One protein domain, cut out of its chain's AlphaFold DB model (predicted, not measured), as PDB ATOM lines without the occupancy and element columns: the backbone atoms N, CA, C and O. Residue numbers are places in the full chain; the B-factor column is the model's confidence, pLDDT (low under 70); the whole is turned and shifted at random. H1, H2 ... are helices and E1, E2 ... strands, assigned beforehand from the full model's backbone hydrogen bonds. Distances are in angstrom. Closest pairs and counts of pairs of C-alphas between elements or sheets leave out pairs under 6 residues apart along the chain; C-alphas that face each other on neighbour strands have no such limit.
ATOM      1  N   VAL A   3     301.620 172.835 161.615       91.62
ATOM      2  CA  VAL A   3     301.109 173.325 162.902       91.62
ATOM      3  C   VAL A   3     302.169 174.194 163.572       91.62
ATOM      4  O   VAL A   3     303.320 173.778 163.670       91.62
ATOM      5  N   SER A   4     301.805 175.404 164.000       90.56
ATOM      6  CA  SER A   4     302.730 176.354 164.639       90.56
ATOM      7  C   SER A   4     301.979 177.399 165.474       90.56
ATOM      8  O   SER A   4     300.789 177.604 165.268       90.56
ATOM      9  N   ALA A   5     302.662 178.123 166.365       84.88
ATOM     10  CA  ALA A   5     302.113 179.326 167.011       84.88
ATOM     11  C   ALA A   5     301.887 180.486 166.015       84.88
ATOM     12  O   ALA A   5     301.139 181.427 166.272       84.88
ATOM     13  N   GLY A   6     302.516 180.407 164.840       82.69
ATOM     14  CA  GLY A   6     302.331 181.332 163.730       82.69
ATOM     15  C   GLY A   6     303.145 180.903 162.511       82.69
ATOM     16  O   GLY A   6     304.151 180.204 162.634       82.69
ATOM     17  N   PHE A   7     302.712 181.322 161.324       85.88
ATOM     18  CA  PHE A   7     303.455 181.115 160.084       85.88
ATOM     19  C   PHE A   7     303.976 182.456 159.585       85.88
ATOM     20  O   PHE A   7     303.209 183.406 159.435       85.88
ATOM     21  N   GLY A   8     305.284 182.528 159.340       85.00
ATOM     22  CA  GLY A   8     305.884 183.671 158.667       85.00
ATOM     23  C   GLY A   8     305.422 183.761 157.213       85.00
ATOM     24  O   GLY A   8     305.039 182.755 156.607       85.00
ATOM     25  N   ARG A   9     305.505 184.965 156.638       80.06
ATOM     26  CA  ARG A   9     305.069 185.241 155.261       80.06
ATOM     27  C   ARG A   9     305.701 184.284 154.242       80.06
ATOM     28  O   ARG A   9     305.002 183.761 153.386       80.06
ATOM     29  N   GLU A  10     306.992 184.004 154.379       87.12
ATOM     30  CA  GLU A  10     307.749 183.117 153.481       87.12
ATOM     31  C   GLU A  10     307.168 181.696 153.429       87.12
ATOM     32  O   GLU A  10     306.985 181.127 152.350       87.12
ATOM     33  N   ILE A  11     306.791 181.154 154.591       86.69
ATOM     34  CA  ILE A  11     306.158 179.836 154.693       86.69
ATOM     35  C   ILE A  11     304.765 179.877 154.067       86.69
ATOM     36  O   ILE A  11     304.434 179.013 153.261       86.69
ATOM     37  N   THR A  12     303.966 180.905 154.373       81.56
ATOM     38  CA  THR A  12     302.616 181.029 153.803       81.56
ATOM     39  C   THR A  12     302.632 181.158 152.279       81.56
ATOM     40  O   THR A  12     301.844 180.497 151.609       81.56
ATOM     41  N   THR A  13     303.568 181.926 151.713       79.19
ATOM     42  CA  THR A  13     303.730 182.080 150.260       79.19
ATOM     43  C   THR A  13     304.140 180.766 149.603       79.19
ATOM     44  O   THR A  13     303.580 180.396 148.575       79.19
ATOM     45  N   THR A  14     305.067 180.030 150.219       88.38
ATOM     46  CA  THR A  14     305.509 178.723 149.709       88.38
ATOM     47  C   THR A  14     304.369 177.709 149.722       88.38
ATOM     48  O   THR A  14     304.171 176.992 148.748       88.38
ATOM     49  N   VAL A  15     303.583 177.669 150.800       86.62
ATOM     50  CA  VAL A  15     302.430 176.769 150.917       86.62
ATOM     51  C   VAL A  15     301.360 177.095 149.873       86.62
ATOM     52  O   VAL A  15     300.839 176.181 149.242       86.62
ATOM     53  N   LEU A  16     301.062 178.379 149.649       82.50
ATOM     54  CA  LEU A  16     300.131 178.800 148.598       82.50
ATOM     55  C   LEU A  16     300.629 178.402 147.203       82.50
ATOM     56  O   LEU A  16     299.846 177.912 146.395       82.50
ATOM     57  N   TRP A  17     301.927 178.568 146.938       82.06
ATOM     58  CA  TRP A  17     302.538 178.149 145.678       82.06
ATOM     59  C   TRP A  17     302.472 176.630 145.487       82.06
ATOM     60  O   TRP A  17     302.079 176.162 144.425       82.06
ATOM     61  N   LEU A  18     302.773 175.844 146.522       82.12
ATOM     62  CA  LEU A  18     302.684 174.383 146.467       82.12
ATOM     63  C   LEU A  18     301.246 173.891 146.253       82.12
ATOM     64  O   LEU A  18     301.027 172.994 145.448       82.12
ATOM     65  N   ASN A  19     300.262 174.516 146.902       81.75
ATOM     66  CA  ASN A  19     298.846 174.182 146.718       81.75
ATOM     67  C   ASN A  19     298.296 174.575 145.332       81.75
ATOM     68  O   ASN A  19     297.158 174.238 145.021       81.75
ATOM     69  N   SER A  20     299.076 175.279 144.497       75.88
ATOM     70  CA  SER A  20     298.717 175.514 143.091       75.88
ATOM     71  C   SER A  20     298.956 174.290 142.194       75.88
ATOM     72  O   SER A  20     298.390 174.223 141.104       75.88
ATOM     73  N   PHE A  21     299.749 173.305 142.640       77.00
ATOM     74  CA  PHE A  21     299.991 172.064 141.902       77.00
ATOM     75  C   PHE A  21     298.910 171.020 142.199       77.00
ATOM     76  O   PHE A  21     298.496 170.833 143.345       77.00
ATOM     77  N   GLU A  22     298.474 170.291 141.165       58.97
ATOM     78  CA  GLU A  22     297.503 169.205 141.324       58.97
ATOM     79  C   GLU A  22     298.000 168.148 142.324       58.97
ATOM     80  O   GLU A  22     299.129 167.665 142.250       58.97
ATOM     81  N   GLY A  23     297.125 167.768 143.259       67.12
ATOM     82  CA  GLY A  23     297.397 166.731 144.258       67.12
ATOM     83  C   GLY A  23     298.043 167.223 145.557       67.12
ATOM     84  O   GLY A  23     298.250 166.411 146.460       67.12
ATOM     85  N   MET A  24     298.322 168.523 145.696       76.69
ATOM     86  CA  MET A  24     298.846 169.110 146.932       76.69
ATOM     87  C   MET A  24     297.757 169.864 147.709       76.69
ATOM     88  O   MET A  24     297.206 170.847 147.231       76.69
ATOM     89  N   ASP A  25     297.467 169.404 148.930       80.88
ATOM     90  CA  ASP A  25     296.529 170.046 149.866       80.88
ATOM     91  C   ASP A  25     297.197 170.228 151.239       80.88
ATOM     92  O   ASP A  25     297.084 169.412 152.166       80.88
ATOM     93  N   ILE A  26     298.005 171.282 151.347       86.69
ATOM     94  CA  ILE A  26     298.714 171.641 152.572       86.69
ATOM     95  C   ILE A  26     297.880 172.652 153.359       86.69
ATOM     96  O   ILE A  26     297.712 173.800 152.955       86.69
ATOM     97  N   ARG A  27     297.443 172.237 154.553       87.50
ATOM     98  CA  ARG A  27     296.771 173.102 155.534       87.50
ATOM     99  C   ARG A  27     297.728 173.619 156.597       87.50
ATOM    100  O   ARG A  27     298.559 172.849 157.087       87.50
ATOM    101  N   CYS A  28     297.572 174.886 156.972       88.00
ATOM    102  CA  CYS A  28     298.346 175.542 158.029       88.00
ATOM    103  C   CYS A  28     297.445 175.886 159.217       88.00
ATOM    104  O   CYS A  28     296.519 176.682 159.065       88.00
ATOM    105  N   LEU A  29     297.735 175.320 160.389       89.31
ATOM    106  CA  LEU A  29     296.993 175.535 161.631       89.31
ATOM    107  C   LEU A  29     297.835 176.325 162.635       89.31
ATOM    108  O   LEU A  29     298.972 175.954 162.943       89.31
ATOM    109  N   ARG A  30     297.265 177.412 163.145       88.38
ATOM    110  CA  ARG A  30     297.796 178.190 164.254       88.38
ATOM    111  C   ARG A  30     297.262 177.633 165.567       88.38
ATOM    112  O   ARG A  30     296.053 177.473 165.699       88.38
ATOM    113  N   LEU A  31     298.157 177.378 166.514       90.62
ATOM    114  CA  LEU A  31     297.816 176.992 167.879       90.62
ATOM    115  C   LEU A  31     298.196 178.101 168.855       90.62
ATOM    116  O   LEU A  31     299.375 178.440 168.959       90.62
ATOM    117  N   SER A  32     297.218 178.614 169.592       89.69
ATOM    118  CA  SER A  32     297.437 179.622 170.633       89.69
ATOM    119  C   SER A  32     297.003 179.046 171.984       89.69
ATOM    120  O   SER A  32     295.806 178.844 172.192       89.69
ATOM    121  N   PRO A  33     297.939 178.718 172.893       88.62
ATOM    122  CA  PRO A  33     297.587 178.297 174.240       88.62
ATOM    123  C   PRO A  33     297.193 179.506 175.098       88.62
ATOM    124  O   PRO A  33     297.828 180.559 175.035       88.62
ATOM    125  N   TYR A  34     296.185 179.322 175.941       86.50
ATOM    126  CA  TYR A  34     295.721 180.271 176.945       86.50
ATOM    127  C   TYR A  34     295.646 179.556 178.290       86.50
ATOM    128  O   TYR A  34     295.113 178.455 178.362       86.50
ATOM    129  N   ASP A  35     296.161 180.170 179.349       88.44
ATOM    130  CA  ASP A  35     295.956 179.690 180.717       88.44
ATOM    131  C   ASP A  35     294.784 180.454 181.330       88.44
ATOM    132  O   ASP A  35     294.791 181.689 181.366       88.44
ATOM    133  N   ILE A  36     293.767 179.718 181.764       87.25
ATOM    134  CA  ILE A  36     292.634 180.251 182.511       87.25
ATOM    135  C   ILE A  36     292.493 179.413 183.777       87.25
ATOM    136  O   ILE A  36     292.146 178.234 183.714       87.25
ATOM    137  N   ASP A  37     292.774 180.026 184.928       84.12
ATOM    138  CA  ASP A  37     292.647 179.421 186.258       84.12
ATOM    139  C   ASP A  37     293.346 178.050 186.397       84.12
ATOM    140  O   ASP A  37     292.820 177.119 187.011       84.12
ATOM    141  N   GLY A  38     294.543 177.904 185.813       86.25
ATOM    142  CA  GLY A  38     295.322 176.662 185.851       86.25
ATOM    143  C   GLY A  38     294.877 175.617 184.823       86.25
ATOM    144  O   GLY A  38     295.374 174.488 184.832       86.25
ATOM    145  N   THR A  39     293.953 175.981 183.930       79.19
ATOM    146  CA  THR A  39     293.508 175.164 182.799       79.19
ATOM    147  C   THR A  39     294.068 175.738 181.502       79.19
ATOM    148  O   THR A  39     293.753 176.862 181.118       79.19
ATOM    149  N   ILE A  40     294.865 174.941 180.785       85.44
ATOM    150  CA  ILE A  40     295.381 175.320 179.465       85.44
ATOM    151  C   ILE A  40     294.301 175.045 178.413       85.44
ATOM    152  O   ILE A  40     293.992 173.890 178.111       85.44
ATOM    153  N   LEU A  41     293.749 176.107 177.836       84.50
ATOM    154  CA  LEU A  41     292.884 176.064 176.663       84.50
ATOM    155  C   LEU A  41     293.716 176.288 175.405       84.50
ATOM    156  O   LEU A  41     294.601 177.137 175.373       84.50
ATOM    157  N   LEU A  42     293.426 175.534 174.352       84.56
ATOM    158  CA  LEU A  42     294.132 175.639 173.083       84.56
ATOM    159  C   LEU A  42     293.172 176.149 172.014       84.56
ATOM    160  O   LEU A  42     292.217 175.460 171.661       84.56
ATOM    161  N   ASP A  43     293.440 177.340 171.496       84.06
ATOM    162  CA  ASP A  43     292.744 177.877 170.331       84.06
ATOM    163  C   ASP A  43     293.421 177.386 169.052       84.06
ATOM    164  O   ASP A  43     294.646 177.464 168.908       84.06
ATOM    165  N   ILE A  44     292.613 176.862 168.134       88.06
ATOM    166  CA  ILE A  44     293.060 176.258 166.882       88.06
ATOM    167  C   ILE A  44     292.439 177.049 165.739       88.06
ATOM    168  O   ILE A  44     291.245 176.934 165.469       88.06
ATOM    169  N   GLN A  45     293.260 177.810 165.021       82.75
ATOM    170  CA  GLN A  45     292.820 178.628 163.894       82.75
ATOM    171  C   GLN A  45     293.463 178.152 162.592       82.75
ATOM    172  O   GLN A  45     294.682 178.027 162.496       82.75
ATOM    173  N   GLN A  46     292.669 177.947 161.542       81.00
ATOM    174  CA  GLN A  46     293.208 177.663 160.216       81.00
ATOM    175  C   GLN A  46     293.650 178.950 159.511       81.00
ATOM    176  O   GLN A  46     292.877 179.891 159.359       81.00
ATOM    177  N   VAL A  47     294.912 178.979 159.084       83.62
ATOM    178  CA  VAL A  47     295.545 180.123 158.412       83.62
ATOM    179  C   VAL A  47     295.533 179.952 156.890       83.62
ATOM    180  O   VAL A  47     295.348 180.927 156.170       83.62
ATOM    181  N   ILE A  48     295.737 178.724 156.390       78.62
ATOM    182  CA  ILE A  48     295.693 178.390 154.955       78.62
ATOM    183  C   ILE A  48     294.925 177.075 154.758       78.62
ATOM    184  O   ILE A  48     295.286 176.092 155.417       78.62
ATOM    185  N   PRO A  49     293.964 177.022 153.816       66.88
ATOM    186  CA  PRO A  49     293.322 178.175 153.172       66.88
ATOM    187  C   PRO A  49     292.554 179.022 154.200       66.88
ATOM    188  O   PRO A  49     292.224 178.524 155.277       66.88
ATOM    189  N   LEU A  50     292.294 180.296 153.885       62.06
ATOM    190  CA  LEU A  50     291.442 181.147 154.724       62.06
ATOM    191  C   LEU A  50     290.097 180.433 154.965       62.06
ATOM    192  O   LEU A  50     289.570 179.861 154.008       62.06
ATOM    193  N   PRO A  51     289.518 180.467 156.180       55.31
ATOM    194  CA  PRO A  51     288.254 179.781 156.475       55.31
ATOM    195  C   PRO A  51     287.131 180.136 155.483       55.31
ATOM    196  O   PRO A  51     286.399 179.271 155.018       55.31
ATOM    197  N   GLU A  52     287.081 181.399 155.054       51.22
ATOM    198  CA  GLU A  52     286.136 181.912 154.050       51.22
ATOM    199  C   GLU A  52     286.332 181.268 152.660       51.22
ATOM    200  O   GLU A  52     285.373 181.063 151.914       51.22
TER     201      GLU A  52
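This is residues 3 to 52 of the 202 residues of an uncharacterized protein of Pseudonocardiales bacterium (UniProt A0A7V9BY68). A long hairpin of two strands, E1 and E2, sticks out at its turn, residues 35 to 40, while helix H1 sits near its other end. The first residues, 3 to 4, pair briefly with E1, parallel. The printed part has 50 residues, in the order H1, E1, E2, with an antiparallel sheet E1 - E2; the class is mixed. It is a loose rod, radius of gyration of the C-alphas 13.6 A, spanning 46 by 19 by 17 A.

E1, residues 28 to 36, and E2, residues 39 to 48, form a hairpin, antiparallel at 159 degrees; N 30 and O 45 are within hydrogen-bond range at 2.7 A, N 41 and O 34 at 2.8 A. The closest C-alphas of H1, residues 9 to 18, and E2 are those of Thr 12 and Ile 48, 7.5 A apart. In H1 every O i to N i+4 pair is within hydrogen-bond range.

E1 measures 25.6 A, E2 28.1 A and H1 14.2 A. C-alpha 9 is at (305.069, 185.241, 155.261), C-alpha 48 at (295.693, 178.390, 154.955).

The C-alphas farthest apart, Glu 22 and Asp 37, are 46.3 A apart. The printed part has no cut. The link E1 to E2 is tight, H1 to E1 short. Residues 22 to 23 and 49 to 52 have pLDDT under 70.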